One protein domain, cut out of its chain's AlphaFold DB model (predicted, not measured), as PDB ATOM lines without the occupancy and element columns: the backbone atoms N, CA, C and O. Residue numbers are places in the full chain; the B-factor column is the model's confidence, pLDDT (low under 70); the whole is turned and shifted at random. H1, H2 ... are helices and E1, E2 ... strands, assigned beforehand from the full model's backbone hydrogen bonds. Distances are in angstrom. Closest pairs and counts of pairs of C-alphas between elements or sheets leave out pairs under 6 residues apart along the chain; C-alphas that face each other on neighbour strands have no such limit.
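This is residues 4 to 124 of the 154 residues of an uncharacterized protein of Lupinus angustifolius (UniProt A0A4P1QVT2). A strongly twisted four-stranded sheet lies between two helices: H1 crosses one face, and H3 runs along the strands on the other, making three layers. Residues 20 to 30 stick out as a loop; H2 packs on one end of H3, and short H4 lies beyond the end of E2. The printed part has 121 residues, with H1 H2 E1 H3 E2 H4 E3 E4 along the chain; the mixed sheet has the order E1 E2 E4 E3. The class is mixed, helices and strands; the whole is compact, with a radius of gyration of the C-alphas of 14.2 A and spans of 42 by 33 by 33 A.

H1, residues 4 to 19, is on the sheet of E1, residues 43 to 46, E2, 73 to 78, E4, 113 to 119, and E3, 98 to 104, with a height over the sheet of 9.4 A. It runs only just across the strands, at 62 degrees to E2 on the local plane; its closest C-alphas to E3 are Asn 5 and Leu 101, 7.1 A. H2, residues 36 to 40, touches H3, residues 54 to 67, through 64 to 67 alone, closest C-alphas Leu 38 and Tyr 67, 5.7 A. H3 is on the opposite face from H1, height 10.2 A, along the strands at 3 degrees to E2 on the local plane. E1, H3 and E2 form a strand-helix-strand unit, parallel neighbours joined through a helix, its crossover right-handed; N 44 and O 73 are 2.8 A apart. E2, H4, residues 81 to 85, and E3 form a split unit, E4 between its strands, also right-handed. E2 and E4 are antiparallel, N 76 and O 115 2.9 A apart; E3 and E4 are an antiparallel hairpin, N 101 and O 116 2.8 A apart. H1 and H3 have every O i to N i+4 pair within hydrogen-bond range; H2 and H4 each have 0 of 1, but 2 of 2 O i to N i+3 pairs.

H1 is 22.7 A long from C-alpha 4 at (224.655, 101.311, 275.831), H3 20.0 A, and E4 19.4 A to C-alpha 119 at (224.392, 113.412, 285.899).

The C-alphas farthest apart, Glu 109 and Val 124, are 44.2 A apart. The printed part has no cut; the links H1 to H2 and H4 to E3 are long. The model's pLDDT is under 70 at residues 27, 51 and 123 to 124.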
ATOM      1  N   HIS A   4     224.479 101.251 274.383       82.38
ATOM      2  CA  HIS A   4     224.655 101.311 275.831       82.38
ATOM      3  C   HIS A   4     223.509 102.042 276.558       82.38
ATOM      4  O   HIS A   4     223.078 101.611 277.628       82.38
ATOM      5  N   ASN A   5     222.982 103.125 275.982       82.44
ATOM      6  CA  ASN A   5     221.875 103.876 276.574       82.44
ATOM      7  C   ASN A   5     220.561 103.094 276.488       82.44
ATOM      8  O   ASN A   5     219.778 103.140 277.433       82.44
ATOM      9  N   GLU A   6     220.341 102.331 275.415       85.25
ATOM     10  CA  GLU A   6     219.185 101.429 275.310       85.25
ATOM     11  C   GLU A   6     219.195 100.373 276.424       85.25
ATOM     12  O   GLU A   6     218.172 100.141 277.068       85.25
ATOM     13  N   LEU A   7     220.367  99.805 276.731       87.00
ATOM     14  CA  LEU A   7     220.517  98.855 277.834       87.00
ATOM     15  C   LEU A   7     220.216  99.491 279.200       87.00
ATOM     16  O   LEU A   7     219.553  98.873 280.033       87.00
ATOM     17  N   ILE A   8     220.688 100.720 279.441       85.88
ATOM     18  CA  ILE A   8     220.395 101.459 280.680       85.88
ATOM     19  C   ILE A   8     218.895 101.685 280.818       85.88
ATOM     20  O   ILE A   8     218.327 101.411 281.871       85.88
ATOM     21  N   VAL A   9     218.253 102.161 279.752       84.31
ATOM     22  CA  VAL A   9     216.812 102.406 279.732       84.31
ATOM     23  C   VAL A   9     216.044 101.128 280.069       84.31
ATOM     24  O   VAL A   9     215.197 101.156 280.958       84.31
ATOM     25  N   ALA A  10     216.378 100.003 279.430       86.06
ATOM     26  CA  ALA A  10     215.724  98.723 279.688       86.06
ATOM     27  C   ALA A  10     215.849  98.295 281.161       86.06
ATOM     28  O   ALA A  10     214.849  97.953 281.792       86.06
ATOM     29  N   LYS A  11     217.053  98.395 281.742       87.69
ATOM     30  CA  LYS A  11     217.288  98.072 283.161       87.69
ATOM     31  C   LYS A  11     216.536  99.001 284.112       87.69
ATOM     32  O   LYS A  11     216.027  98.550 285.139       87.69
ATOM     33  N   VAL A  12     216.464 100.293 283.793       87.19
ATOM     34  CA  VAL A  12     215.720 101.282 284.587       87.19
ATOM     35  C   VAL A  12     214.227 100.961 284.578       87.19
ATOM     36  O   VAL A  12     213.611 100.965 285.642       87.19
ATOM     37  N   CYS A  13     213.658 100.641 283.413       82.25
ATOM     38  CA  CYS A  13     212.259 100.232 283.290       82.25
ATOM     39  C   CYS A  13     211.972  98.954 284.092       82.25
ATOM     40  O   CYS A  13     211.054  98.940 284.904       82.25
ATOM     41  N   GLU A  14     212.814  97.926 283.960       86.62
ATOM     42  CA  GLU A  14     212.676  96.684 284.732       86.62
ATOM     43  C   GLU A  14     212.754  96.936 286.249       86.62
ATOM     44  O   GLU A  14     211.993  96.372 287.036       86.62
ATOM     45  N   THR A  15     213.670  97.809 286.676       86.69
ATOM     46  CA  THR A  15     213.816  98.193 288.086       86.69
ATOM     47  C   THR A  15     212.575  98.924 288.587       86.69
ATOM     48  O   THR A  15     212.080  98.627 289.673       86.69
ATOM     49  N   TYR A  16     212.032  99.841 287.789       83.12
ATOM     50  CA  TYR A  16     210.816 100.566 288.130       83.12
ATOM     51  C   TYR A  16     209.614  99.626 288.291       83.12
ATOM     52  O   TYR A  16     208.866  99.767 289.256       83.12
ATOM     53  N   ASP A  17     209.469  98.628 287.416       82.44
ATOM     54  CA  ASP A  17     208.402  97.621 287.501       82.44
ATOM     55  C   ASP A  17     208.509  96.733 288.744       82.44
ATOM     56  O   ASP A  17     207.504  96.223 289.239       82.44
ATOM     57  N   LYS A  18     209.726  96.518 289.252       85.62
ATOM     58  CA  LYS A  18     209.943  95.823 290.527       85.62
ATOM     59  C   LYS A  18     209.561  96.721 291.700       85.62
ATOM     60  O   LYS A  18     208.847  96.275 292.593       85.62
ATOM     61  N   ILE A  19     209.993  97.984 291.679       83.62
ATOM     62  CA  ILE A  19     209.701  98.961 292.738       83.62
ATOM     63  C   ILE A  19     208.197  99.244 292.830       83.62
ATOM     64  O   ILE A  19     207.666  99.340 293.931       83.62
ATOM     65  N   SER A  20     207.494  99.339 291.697       80.00
ATOM     66  CA  SER A  20     206.054  99.628 291.658       80.00
ATOM     67  C   SER A  20     205.187  98.539 292.300       80.00
ATOM     68  O   SER A  20     204.035  98.804 292.631       80.00
ATOM     69  N   LYS A  21     205.744  97.337 292.499       85.94
ATOM     70  CA  LYS A  21     205.088  96.185 293.136       85.94
ATOM     71  C   LYS A  21     205.412  96.046 294.624       85.94
ATOM     72  O   LYS A  21     204.897  95.133 295.262       85.94
ATOM     73  N   LEU A  22     206.277  96.897 295.178       84.56
ATOM     74  CA  LEU A  22     206.576  96.882 296.609       84.56
ATOM     75  C   LEU A  22     205.389  97.443 297.398       84.56
ATOM     76  O   LEU A  22     204.885  98.519 297.088       84.56
ATOM     77  N   GLU A  23     204.972  96.737 298.451       81.38
ATOM     78  CA  GLU A  23     203.870  97.169 299.324       81.38
ATOM     79  C   GLU A  23     204.250  98.365 300.210       81.38
ATOM     80  O   GLU A  23     203.386  99.138 300.623       81.38
ATOM     81  N   ASN A  24     205.543  98.531 300.512       75.94
ATOM     82  CA  ASN A  24     206.037  99.628 301.335       75.94
ATOM     83  C   ASN A  24     207.453 100.052 300.920       75.94
ATOM     84  O   ASN A  24     208.316  99.217 300.643       75.94
ATOM     85  N   LEU A  25     207.686 101.363 300.918       72.81
ATOM     86  CA  LEU A  25     209.010 101.964 300.851       72.81
ATOM     87  C   LEU A  25     209.280 102.568 302.225       72.81
ATOM     88  O   LEU A  25     208.638 103.550 302.597       72.81
ATOM     89  N   ASN A  26     210.213 101.982 302.977       74.44
ATOM     90  CA  ASN A  26     210.556 102.505 304.296       74.44
ATOM     91  C   ASN A  26     211.034 103.959 304.154       74.44
ATOM     92  O   ASN A  26     212.011 104.204 303.437       74.44
ATOM     93  N   PRO A  27     210.363 104.927 304.803       67.31
ATOM     94  CA  PRO A  27     210.765 106.317 304.709       67.31
ATOM     95  C   PRO A  27     212.144 106.492 305.343       67.31
ATOM     96  O   PRO A  27     212.426 105.978 306.426       67.31
ATOM     97  N   SER A  28     212.999 107.230 304.646       72.19
ATOM     98  CA  SER A  28     214.298 107.672 305.141       72.19
ATOM     99  C   SER A  28     214.281 109.189 305.343       72.19
ATOM    100  O   SER A  28     213.248 109.846 305.198       72.19
ATOM    101  N   ASN A  29     215.437 109.735 305.698       78.75
ATOM    102  CA  ASN A  29     215.690 111.152 305.894       78.75
ATOM    103  C   ASN A  29     215.230 111.987 304.687       78.75
ATOM    104  O   ASN A  29     215.238 111.526 303.545       78.75
ATOM    105  N   ASP A  30     214.891 113.254 304.943       84.56
ATOM    106  CA  ASP A  30     214.662 114.236 303.881       84.56
ATOM    107  C   ASP A  30     215.869 114.253 302.932       84.56
ATOM    108  O   ASP A  30     217.010 114.462 303.356       84.56
ATOM    109  N   ILE A  31     215.614 114.037 301.638       86.56
ATOM    110  CA  ILE A  31     216.644 113.963 300.597       86.56
ATOM    111  C   ILE A  31     217.544 115.200 300.579       86.56
ATOM    112  O   ILE A  31     218.717 115.099 300.234       86.56
ATOM    113  N   THR A  32     217.026 116.361 300.989       86.75
ATOM    114  CA  THR A  32     217.786 117.614 301.060       86.75
ATOM    115  C   THR A  32     218.859 117.615 302.151       86.75
ATOM    116  O   THR A  32     219.726 118.488 302.144       86.75
ATOM    117  N   HIS A  33     218.833 116.644 303.068       90.31
ATOM    118  CA  HIS A  33     219.833 116.453 304.119       90.31
ATOM    119  C   HIS A  33     220.810 115.305 303.815       90.31
ATOM    120  O   HIS A  33     221.873 115.242 304.425       90.31
ATOM    121  N   VAL A  34     220.485 114.421 302.869       90.69
ATOM    122  CA  VAL A  34     221.368 113.325 302.437       90.69
ATOM    123  C   VAL A  34     222.422 113.883 301.485       90.69
ATOM    124  O   VAL A  34     222.070 114.585 300.540       90.69
ATOM    125  N   THR A  35     223.710 113.616 301.708       93.94
ATOM    126  CA  THR A  35     224.788 114.242 300.924       93.94
ATOM    127  C   THR A  35     225.714 113.204 300.306       93.94
ATOM    128  O   THR A  35     225.390 112.665 299.254       93.94
ATOM    129  N   SER A  36     226.867 112.918 300.906       91.50
ATOM    130  CA  SER A  36     227.858 111.970 300.381       91.50
ATOM    131  C   SER A  36     227.290 110.581 300.098       91.50
ATOM    132  O   SER A  36     227.742 109.935 299.159       91.50
ATOM    133  N   GLU A  37     226.279 110.163 300.852       93.00
ATOM    134  CA  GLU A  37     225.586 108.886 300.704       93.00
ATOM    135  C   GLU A  37     224.891 108.775 299.338       93.00
ATOM    136  O   GLU A  37     224.760 107.684 298.795       93.00
ATOM    137  N   LEU A  38     224.519 109.898 298.704       93.62
ATOM    138  CA  LEU A  38     223.943 109.892 297.351       93.62
ATOM    139  C   LEU A  38     224.908 109.373 296.281       93.62
ATOM    140  O   LEU A  38     224.470 109.042 295.180       93.62
ATOM    141  N   LYS A  39     226.206 109.284 296.582       94.75
ATOM    142  CA  LYS A  39     227.201 108.708 295.672       94.75
ATOM    143  C   LYS A  39     227.158 107.184 295.618       94.75
ATOM    144  O   LYS A  39     227.712 106.618 294.684       94.75
ATOM    145  N   GLU A  40     226.520 106.532 296.584       93.38
ATOM    146  CA  GLU A  40     226.399 105.070 296.630       93.38
ATOM    147  C   GLU A  40     225.301 104.547 295.691       93.38
ATOM    148  O   GLU A  40     225.245 103.356 295.400       93.38
ATOM    149  N   TYR A  41     224.443 105.438 295.186       92.31
ATOM    150  CA  TYR A  41     223.319 105.085 294.327       92.31
ATOM    151  C   TYR A  41     223.636 105.363 292.859       92.31
ATOM    152  O   TYR A  41     223.818 106.509 292.443       92.31
ATOM    153  N   GLU A  42     223.617 104.307 292.050       92.56
ATOM    154  CA  GLU A  42     223.760 104.413 290.594       92.56
ATOM    155  C   GLU A  42     222.502 104.982 289.924       92.56
ATOM    156  O   GLU A  42     222.588 105.606 288.865       92.56
ATOM    157  N   VAL A  43     221.329 104.773 290.537       92.44
ATOM    158  CA  VAL A  43     220.025 105.211 290.027       92.44
ATOM    159  C   VAL A  43     219.195 105.821 291.155       92.44
ATOM    160  O   VAL A  43     218.991 105.196 292.193       92.44
ATOM    161  N   VAL A  44     218.662 107.022 290.929       92.50
ATOM    162  CA  VAL A  44     217.720 107.705 291.825       92.50
ATOM    163  C   VAL A  44     216.392 107.904 291.097       92.50
ATOM    164  O   VAL A  44     216.345 108.502 290.022       92.50
ATOM    165  N   PHE A  45     215.296 107.427 291.689       90.44
ATOM    166  CA  PHE A  45     213.938 107.659 291.198       90.44
ATOM    167  C   PHE A  45     213.301 108.805 291.979       90.44
ATOM    168  O   PHE A  45     213.021 108.672 293.170       90.44
ATOM    169  N   LEU A  46     213.048 109.933 291.316       88.81
ATOM    170  CA  LEU A  46     212.357 111.049 291.944       88.81
ATOM    171  C   LEU A  46     210.847 110.846 291.840       88.81
ATOM    172  O   LEU A  46     210.269 110.862 290.749       88.81
ATOM    173  N   ALA A  47     210.208 110.677 292.995       82.12
ATOM    174  CA  ALA A  47     208.759 110.636 293.079       82.12
ATOM    175  C   ALA A  47     208.133 111.985 292.681       82.12
ATOM    176  O   ALA A  47     208.755 113.045 292.714       82.12
ATOM    177  N   GLU A  48     206.861 111.934 292.306       72.62
ATOM    178  CA  GLU A  48     206.130 113.058 291.721       72.62
ATOM    179  C   GLU A  48     205.892 114.223 292.680       72.62
ATOM    180  O   GLU A  48     206.030 115.384 292.299       72.62
ATOM    181  N   LEU A  49     205.559 113.902 293.931       70.12
ATOM    182  CA  LEU A  49     205.201 114.878 294.961       70.12
ATOM    183  C   LEU A  49     206.427 115.512 295.632       70.12
ATOM    184  O   LEU A  49     206.293 116.233 296.618       70.12
ATOM    185  N   VAL A  50     207.627 115.245 295.114       73.38
ATOM    186  CA  VAL A  50     208.855 115.833 295.639       73.38
ATOM    187  C   VAL A  50     208.986 117.270 295.138       73.38
ATOM    188  O   VAL A  50     209.186 117.515 293.947       73.38
ATOM    189  N   GLY A  51     208.893 118.212 296.078       68.44
ATOM    190  CA  GLY A  51     208.883 119.645 295.804       68.44
ATOM    191  C   GLY A  51     207.601 120.063 295.090       68.44
ATOM    192  O   GLY A  51     207.571 120.168 293.865       68.44
ATOM    193  N   MET A  52     206.541 120.315 295.863       74.56
ATOM    194  CA  MET A  52     205.187 120.575 295.348       74.56
ATOM    195  C   MET A  52     205.084 121.854 294.504       74.56
ATOM    196  O   MET A  52     204.094 122.060 293.805       74.56
ATOM    197  N   ASN A  53     206.108 122.709 294.531       81.50
ATOM    198  CA  ASN A  53     206.247 123.844 293.629       81.50
ATOM    199  C   ASN A  53     207.574 123.809 292.853       81.50
ATOM    200  O   ASN A  53     208.546 123.156 293.233       81.50
ATOM    201  N   THR A  54     207.635 124.585 291.769       77.75
ATOM    202  CA  THR A  54     208.799 124.653 290.872       77.75
ATOM    203  C   THR A  54     210.104 124.981 291.601       77.75
ATOM    204  O   THR A  54     211.151 124.436 291.257       77.75
ATOM    205  N   LYS A  55     210.064 125.851 292.619       83.81
ATOM    206  CA  LYS A  55     211.260 126.285 293.355       83.81
ATOM    207  C   LYS A  55     211.807 125.166 294.239       83.81
ATOM    208  O   LYS A  55     213.013 124.934 294.249       83.81
ATOM    209  N   GLU A  56     210.936 124.464 294.954       85.44
ATOM    210  CA  GLU A  56     211.307 123.309 295.773       85.44
ATOM    211  C   GLU A  56     211.801 122.152 294.917       85.44
ATOM    212  O   GLU A  56     212.860 121.597 295.204       85.44
ATOM    213  N   LYS A  57     211.101 121.843 293.819       84.94
ATOM    214  CA  LYS A  57     211.539 120.810 292.879       84.94
ATOM    215  C   LYS A  57     212.923 121.139 292.331       84.94
ATOM    216  O   LYS A  57     213.808 120.291 292.357       84.94
ATOM    217  N   GLN A  58     213.165 122.393 291.936       86.31
ATOM    218  CA  GLN A  58     214.489 122.825 291.491       86.31
ATOM    219  C   GLN A  58     215.546 122.725 292.601       86.31
ATOM    220  O   GLN A  58     216.681 122.352 292.319       86.31
ATOM    221  N   LYS A  59     215.198 123.031 293.858       90.00
ATOM    222  CA  LYS A  59     216.110 122.872 295.002       90.00
ATOM    223  C   LYS A  59     216.531 121.412 295.163       90.00
ATOM    224  O   LYS A  59     217.724 121.153 295.295       90.00
ATOM    225  N   VAL A  60     215.584 120.476 295.090       91.19
ATOM    226  CA  VAL A  60     215.877 119.036 295.150       91.19
ATOM    227  C   VAL A  60     216.730 118.605 293.958       91.19
ATOM    228  O   VAL A  60     217.756 117.962 294.146       91.19
ATOM    229  N   MET A  61     216.383 119.028 292.742       90.81
ATOM    230  CA  MET A  61     217.165 118.726 291.537       90.81
ATOM    231  C   MET A  61     218.611 119.229 291.635       90.81
ATOM    232  O   MET A  61     219.545 118.498 291.317       90.81
ATOM    233  N   ASN A  62     218.811 120.459 292.112       92.25
ATOM    234  CA  ASN A  62     220.143 121.034 292.305       92.25
ATOM    235  C   ASN A  62     220.932 120.285 293.386       92.25
ATOM    236  O   ASN A  62     222.143 120.106 293.257       92.25
ATOM    237  N   HIS A  63     220.255 119.852 294.450       95.00
ATOM    238  CA  HIS A  63     220.854 119.056 295.516       95.00
ATOM    239  C   HIS A  63     221.324 117.693 294.997       95.00
ATOM    240  O   HIS A  63     222.480 117.323 295.191       95.00
ATOM    241  N   LEU A  64     220.480 117.001 294.232       95.00
ATOM    242  CA  LEU A  64     220.829 115.744 293.569       95.00
ATOM    243  C   LEU A  64     222.002 115.924 292.596       95.00
ATOM    244  O   LEU A  64     222.974 115.175 292.664       95.00
ATOM    245  N   ALA A  65     221.977 116.968 291.762       94.12
ATOM    246  CA  ALA A  65     223.078 117.287 290.851       94.12
ATOM    247  C   ALA A  65     224.404 117.525 291.592       94.12
ATOM    248  O   ALA A  65     225.477 117.236 291.067       94.12
ATOM    249  N   LYS A  66     224.353 118.049 292.820       94.81
ATOM    250  CA  LYS A  66     225.547 118.304 293.627       94.81
ATOM    251  C   LYS A  66     226.127 117.022 294.228       94.81
ATOM    252  O   LYS A  66     227.348 116.876 294.249       94.81
ATOM    253  N   TYR A  67     225.278 116.120 294.715       95.56
ATOM    254  CA  TYR A  67     225.702 115.043 295.612       95.56
ATOM    255  C   TYR A  67     225.646 113.629 295.027       95.56
ATOM    256  O   TYR A  67     226.400 112.783 295.499       95.56
ATOM    257  N   MET A  68     224.845 113.367 293.987       96.50
ATOM    258  CA  MET A  68     224.873 112.074 293.284       96.50
ATOM    259  C   MET A  68     226.260 111.790 292.692       96.50
ATOM    260  O   MET A  68     227.021 112.721 292.415       96.50
ATOM    261  N   ALA A  69     226.590 110.521 292.453       95.75
ATOM    262  CA  ALA A  69     227.808 110.169 291.728       95.75
ATOM    263  C   ALA A  69     227.774 110.698 290.284       95.75
ATOM    264  O   ALA A  69     226.723 110.774 289.648       95.75
ATOM    265  N   ASP A  70     228.932 111.097 289.767       95.19
ATOM    266  CA  ASP A  70     229.066 111.517 288.373       95.19
ATOM    267  C   ASP A  70     228.674 110.364 287.440       95.19
ATOM    268  O   ASP A  70     229.046 109.218 287.671       95.19
ATOM    269  N   GLY A  71     227.890 110.651 286.399       94.56
ATOM    270  CA  GLY A  71     227.361 109.615 285.509       94.56
ATOM    271  C   GLY A  71     226.192 108.795 286.076       94.56
ATOM    272  O   GLY A  71     225.621 108.003 285.327       94.56
ATOM    273  N   ALA A  72     225.786 108.997 287.335       95.88
ATOM    274  CA  ALA A  72     224.610 108.334 287.904       95.88
ATOM    275  C   ALA A  72     223.311 108.763 287.202       95.88
ATOM    276  O   ALA A  72     223.207 109.863 286.647       95.88
ATOM    277  N   ILE A  73     222.306 107.891 287.242       95.50
ATOM    278  CA  ILE A  73     221.027 108.071 286.559       95.50
ATOM    279  C   ILE A  73     219.998 108.691 287.501       95.50
ATOM    280  O   ILE A  73     219.780 108.215 288.611       95.50
ATOM    281  N   LEU A  74     219.313 109.730 287.031       95.19
ATOM    282  CA  LEU A  74     218.148 110.308 287.689       95.19
ATOM    283  C   LEU A  74     216.919 110.108 286.801       95.19
ATOM    284  O   LEU A  74     216.893 110.534 285.644       95.19
ATOM    285  N   VAL A  75     215.896 109.466 287.360       93.00
ATOM    286  CA  VAL A  75     214.622 109.177 286.699       93.00
ATOM    287  C   VAL A  75     213.545 110.096 287.261       93.00
ATOM    288  O   VAL A  75     213.329 110.144 288.471       93.00
ATOM    289  N   LEU A  76     212.863 110.825 286.383       90.62
ATOM    290  CA  LEU A  76     211.871 111.836 286.743       90.62
ATOM    291  C   LEU A  76     210.505 111.469 286.169       90.62
ATOM    292  O   LEU A  76     210.406 111.062 285.009       90.62
ATOM    293  N   ARG A  77     209.446 111.695 286.948       87.88
ATOM    294  CA  ARG A  77     208.064 111.682 286.449       87.88
ATOM    295  C   ARG A  77     207.641 113.074 285.959       87.88
ATOM    296  O   ARG A  77     208.022 114.095 286.542       87.88
ATOM    297  N   SER A  78     206.898 113.099 284.855       87.50
ATOM    298  CA  SER A  78     206.404 114.287 284.143       87.50
ATOM    299  C   SER A  78     205.053 113.972 283.474       87.50
ATOM    300  O   SER A  78     204.523 112.874 283.617       87.50
ATOM    301  N   ALA A  79     204.508 114.891 282.680       87.44
ATOM    302  CA  ALA A  79     203.306 114.682 281.874       87.44
ATOM    303  C   ALA A  79     203.412 115.337 280.492       87.44
ATOM    304  O   ALA A  79     204.331 116.110 280.215       87.44
ATOM    305  N   LYS A  80     202.455 115.024 279.609       88.56
ATOM    306  CA  LYS A  80     202.346 115.595 278.260       88.56
ATOM    307  C   LYS A  80     200.886 115.818 277.867       88.56
ATOM    308  O   LYS A  80     200.026 114.990 278.163       88.56
ATOM    309  N   GLY A  81     200.619 116.908 277.145       87.62
ATOM    310  CA  GLY A  81     199.285 117.230 276.627       87.62
ATOM    311  C   GLY A  81     198.268 117.453 277.747       87.62
ATOM    312  O   GLY A  81     198.610 118.020 278.780       87.62
ATOM    313  N   ALA A  82     197.036 116.966 277.573       88.25
ATOM    314  CA  ALA A  82     195.972 117.106 278.573       88.25
ATOM    315  C   ALA A  82     196.319 116.464 279.931       88.25
ATOM    316  O   ALA A  82     195.829 116.898 280.967       88.25
ATOM    317  N   ARG A  83     197.232 115.487 279.975       85.25
ATOM    318  CA  ARG A  83     197.692 114.902 281.245       85.25
ATOM    319  C   ARG A  83     198.446 115.907 282.126       85.25
ATOM    320  O   ARG A  83     198.582 115.674 283.321       85.25
ATOM    321  N   ALA A  84     198.872 117.046 281.573       85.12
ATOM    322  CA  ALA A  84     199.425 118.162 282.338       85.12
ATOM    323  C   ALA A  84     198.437 118.752 283.363       85.12
ATOM    324  O   ALA A  84     198.866 119.412 284.304       85.12
ATOM    325  N   PHE A  85     197.127 118.506 283.211       83.50
ATOM    326  CA  PHE A  85     196.137 118.853 284.237       83.50
ATOM    327  C   PHE A  85     196.279 118.010 285.509       83.50
ATOM    328  O   PHE A  85     195.860 118.448 286.574       83.50
ATOM    329  N   LEU A  86     196.856 116.810 285.398       80.94
ATOM    330  CA  LEU A  86     197.044 115.893 286.519       80.94
ATOM    331  C   LEU A  86     198.417 116.069 287.166       80.94
ATOM    332  O   LEU A  86     198.539 115.928 288.380       80.94
ATOM    333  N   TYR A  87     199.437 116.408 286.372       74.50
ATOM    334  CA  TYR A  87     200.819 116.440 286.838       74.50
ATOM    335  C   TYR A  87     201.666 117.534 286.179       74.50
ATOM    336  O   TYR A  87     201.500 117.828 284.991       74.50
ATOM    337  N   PRO A  88     202.629 118.120 286.916       76.19
ATOM    338  CA  PRO A  88     203.474 119.183 286.395       76.19
ATOM    339  C   PRO A  88     204.393 118.679 285.278       76.19
ATOM    340  O   PRO A  88     205.153 117.722 285.441       76.19
ATOM    341  N   VAL A  89     204.380 119.388 284.151       82.81
ATOM    342  CA  VAL A  89     205.267 119.107 283.018       82.81
ATOM    343  C   VAL A  89     206.681 119.588 283.336       82.81
ATOM    344  O   VAL A  89     206.917 120.771 283.582       82.81
ATOM    345  N   LEU A  90     207.642 118.671 283.284       82.56
ATOM    346  CA  LEU A  90     209.062 118.993 283.298       82.56
ATOM    347  C   LEU A  90     209.561 119.259 281.880       82.56
ATOM    348  O   LEU A  90     209.521 118.377 281.023       82.56
ATOM    349  N   ASN A  91     210.070 120.469 281.654       81.12
ATOM    350  CA  ASN A  91     210.790 120.809 280.435       81.12
ATOM    351  C   ASN A  91     212.261 120.362 280.570       81.12
ATOM    352  O   ASN A  91     212.891 120.728 281.567       81.12
ATOM    353  N   PRO A  92     212.828 119.624 279.595       80.06
ATOM    354  CA  PRO A  92     214.249 119.266 279.561       80.06
ATOM    355  C   PRO A  92     215.208 120.427 279.859       80.06
ATOM    356  O   PRO A  92     216.182 120.244 280.585       80.06
ATOM    357  N   SER A  93     214.894 121.642 279.398       80.00
ATOM    358  CA  SER A  93     215.703 122.847 279.631       80.00
ATOM    359  C   SER A  93     215.850 123.229 281.113       80.00
ATOM    360  O   SER A  93     216.758 123.976 281.482       80.00
ATOM    361  N   ASN A  94     214.971 122.722 281.980       80.19
ATOM    362  CA  ASN A  94     214.964 123.017 283.413       80.19
ATOM    363  C   ASN A  94     215.798 121.996 284.216       80.19
ATOM    364  O   ASN A  94     216.062 122.203 285.401       80.19
ATOM    365  N   ILE A  95     216.249 120.909 283.584       85.69
ATOM    366  CA  ILE A  95     216.953 119.791 284.226       85.69
ATOM    367  C   ILE A  95     218.468 120.056 284.230       85.69
ATOM    368  O   ILE A  95     219.269 119.357 283.614       85.69
ATOM    369  N   LYS A  96     218.883 121.123 284.915       90.38
ATOM    370  CA  LYS A  96     220.296 121.529 284.973       90.38
ATOM    371  C   LYS A  96     221.145 120.502 285.727       90.38
ATOM    372  O   LYS A  96     220.720 119.978 286.751       90.38
ATOM    373  N   GLY A  97     222.368 120.274 285.251       92.19
ATOM    374  CA  GLY A  97     223.299 119.309 285.853       92.19
ATOM    375  C   GLY A  97     223.131 117.872 285.353       92.19
ATOM    376  O   GLY A  97     223.947 117.024 285.712       92.19
ATOM    377  N   PHE A  98     222.153 117.623 284.478       94.62
ATOM    378  CA  PHE A  98     221.906 116.315 283.888       94.62
ATOM    379  C   PHE A  98     221.775 116.395 282.364       94.62
ATOM    380  O   PHE A  98     221.276 117.376 281.815       94.62
ATOM    381  N   GLU A  99     222.197 115.328 281.701       93.56
ATOM    382  CA  GLU A  99     221.966 115.034 280.295       93.56
ATOM    383  C   GLU A  99     220.680 114.206 280.177       93.56
ATOM    384  O   GLU A  99     220.528 113.194 280.863       93.56
ATOM    385  N   VAL A 100     219.738 114.606 279.321       92.62
ATOM    386  CA  VAL A 100     218.534 113.801 279.066       92.62
ATOM    387  C   VAL A 100     218.892 112.674 278.107       92.62
ATOM    388  O   VAL A 100     219.207 112.929 276.949       92.62
ATOM    389  N   LEU A 101     218.803 111.432 278.584       91.88
ATOM    390  CA  LEU A 101     219.031 110.257 277.752       91.88
ATOM    391  C   LEU A 101     217.779 109.942 276.939       91.88
ATOM    392  O   LEU A 101     217.869 109.821 275.727       91.88
ATOM    393  N   SER A 102     216.617 109.825 277.592       90.06
ATOM    394  CA  SER A 102     215.356 109.448 276.943       90.06
ATOM    395  C   SER A 102     214.142 110.098 277.602       90.06
ATOM    396  O   SER A 102     214.150 110.386 278.801       90.06
ATOM    397  N   VAL A 103     213.071 110.265 276.824       89.19
ATOM    398  CA  VAL A 103     211.749 110.682 277.299       89.19
ATOM    399  C   VAL A 103     210.703 109.702 276.785       89.19
ATOM    400  O   VAL A 103     210.528 109.543 275.579       89.19
ATOM    401  N   PHE A 104     209.971 109.090 277.707       87.00
ATOM    402  CA  PHE A 104     208.877 108.173 277.423       87.00
ATOM    403  C   PHE A 104     207.545 108.838 277.723       87.00
ATOM    404  O   PHE A 104     207.295 109.292 278.841       87.00
ATOM    405  N   HIS A 105     206.681 108.874 276.714       87.06
ATOM    406  CA  HIS A 105     205.310 109.340 276.843       87.06
ATOM    407  C   HIS A 105     204.378 108.149 276.619       87.06
ATOM    408  O   HIS A 105     204.262 107.706 275.475       87.06
ATOM    409  N   PRO A 106     203.724 107.625 277.667       83.62
ATOM    410  CA  PRO A 106     202.794 106.514 277.506       83.62
ATOM    411  C   PRO A 106     201.623 106.899 276.599       83.62
ATOM    412  O   PRO A 106     201.127 108.034 276.625       83.62
ATOM    413  N   THR A 107     201.166 105.948 275.791       79.94
ATOM    414  CA  THR A 107     199.990 106.088 274.913       79.94
ATOM    415  C   THR A 107     198.767 105.342 275.443       79.94
ATOM    416  O   THR A 107     197.716 105.389 274.817       79.94
ATOM    417  N   ASP A 108     198.900 104.681 276.588       84.12
ATOM    418  CA  ASP A 108     197.878 103.876 277.253       84.12
ATOM    419  C   ASP A 108     197.301 104.609 278.486       84.12
ATOM    420  O   ASP A 108     197.287 105.846 278.555       84.12
ATOM    421  N   GLU A 109     196.774 103.843 279.444       79.75
ATOM    422  CA  GLU A 109     196.203 104.331 280.701       79.75
ATOM    423  C   GLU A 109     197.241 104.889 281.686       79.75
ATOM    424  O   GLU A 109     196.872 105.596 282.629       79.75
ATOM    425  N   VAL A 110     198.541 104.658 281.460       81.44
ATOM    426  CA  VAL A 110     199.589 105.264 282.278       81.44
ATOM    427  C   VAL A 110     199.609 106.769 282.017       81.44
ATOM    428  O   VAL A 110     199.748 107.250 280.891       81.44
ATOM    429  N   ILE A 111     199.464 107.548 283.089       78.38
ATOM    430  CA  ILE A 111     199.396 109.006 282.982       78.38
ATOM    431  C   ILE A 111     200.797 109.629 282.849       78.38
ATOM    432  O   ILE A 111     200.995 110.594 282.100       78.38
ATOM    433  N   ASN A 112     201.783 109.080 283.557       82.75
ATOM    434  CA  ASN A 112     203.038 109.780 283.812       82.75
ATOM    435  C   ASN A 112     204.034 109.500 282.692       82.75
ATOM    436  O   ASN A 112     204.345 108.358 282.364       82.75
ATOM    437  N   SER A 113     204.579 110.569 282.127       87.31
ATOM    438  CA  SER A 113     205.778 110.484 281.305       87.31
ATOM    439  C   SER A 113     206.996 110.225 282.186       87.31
ATOM    440  O   SER A 113     207.075 110.736 283.305       87.31
ATOM    441  N   VAL A 114     207.966 109.480 281.666       88.31
ATOM    442  CA  VAL A 114     209.230 109.196 282.351       88.31
ATOM    443  C   VAL A 114     210.365 109.862 281.591       88.31
ATOM    444  O   VAL A 114     210.492 109.697 280.381       88.31
ATOM    445  N   ILE A 115     211.195 110.620 282.297       91.00
ATOM    446  CA  ILE A 115     212.409 111.228 281.755       91.00
ATOM    447  C   ILE A 115     213.593 110.541 282.429       91.00
ATOM    448  O   ILE A 115     213.711 110.571 283.654       91.00
ATOM    449  N   ILE A 116     214.464 109.926 281.635       92.94
ATOM    450  CA  ILE A 116     215.687 109.275 282.109       92.94
ATOM    451  C   ILE A 116     216.850 110.210 281.816       92.94
ATOM    452  O   ILE A 116     217.051 110.624 280.672       92.94
ATOM    453  N   THR A 117     217.611 110.546 282.852       95.12
ATOM    454  CA  THR A 117     218.695 111.527 282.775       95.12
ATOM    455  C   THR A 117     219.968 110.992 283.411       95.12
ATOM    456  O   THR A 117     219.908 110.129 284.281       95.12
ATOM    457  N   ARG A 118     221.124 111.494 282.983       95.38
ATOM    458  CA  ARG A 118     222.445 111.141 283.503       95.38
ATOM    459  C   ARG A 118     223.105 112.376 284.094       95.38
ATOM    460  O   ARG A 118     223.160 113.405 283.431       95.38
ATOM    461  N   LYS A 119     223.638 112.300 285.313       95.81
ATOM    462  CA  LYS A 119     224.392 113.412 285.899       95.81
ATOM    463  C   LYS A 119     225.648 113.682 285.064       95.81
ATOM    464  O   LYS A 119     226.406 112.757 284.768       95.81
ATOM    465  N   HIS A 120     225.894 114.948 284.731       94.12
ATOM    466  CA  HIS A 120     227.119 115.339 284.036       94.12
ATOM    467  C   HIS A 120     228.367 114.977 284.850       94.12
ATOM    468  O   HIS A 120     228.395 115.119 286.073       94.12
ATOM    469  N   LEU A 121     229.422 114.567 284.148       89.12
ATOM    470  CA  LEU A 121     230.731 114.353 284.752       89.12
ATOM    471  C   LEU A 121     231.296 115.691 285.230       89.12
ATOM    472  O   LEU A 121     231.402 116.649 284.455       89.12
ATOM    473  N   ASN A 122     231.680 115.765 286.499       75.88
ATOM    474  CA  ASN A 122     232.297 116.951 287.048       75.88
ATOM    475  C   ASN A 122     233.773 116.945 286.634       75.88
ATOM    476  O   ASN A 122     234.614 116.279 287.238       75.88
ATOM    477  N   LYS A 123     234.098 117.683 285.565       59.69
ATOM    478  CA  LYS A 123     235.445 117.704 284.956       59.69
ATOM    479  C   LYS A 123     236.571 118.110 285.923       59.69
ATOM    480  O   LYS A 123     237.732 117.899 285.597       59.69
ATOM    481  N   VAL A 124     236.248 118.638 287.107       56.44
ATOM    482  CA  VAL A 124     237.213 119.005 288.157       56.44
ATOM    483  C   VAL A 124     237.942 117.782 288.744       56.44
ATOM    484  O   VAL A 124     239.101 117.904 289.119       56.44
TER     485      VAL A 124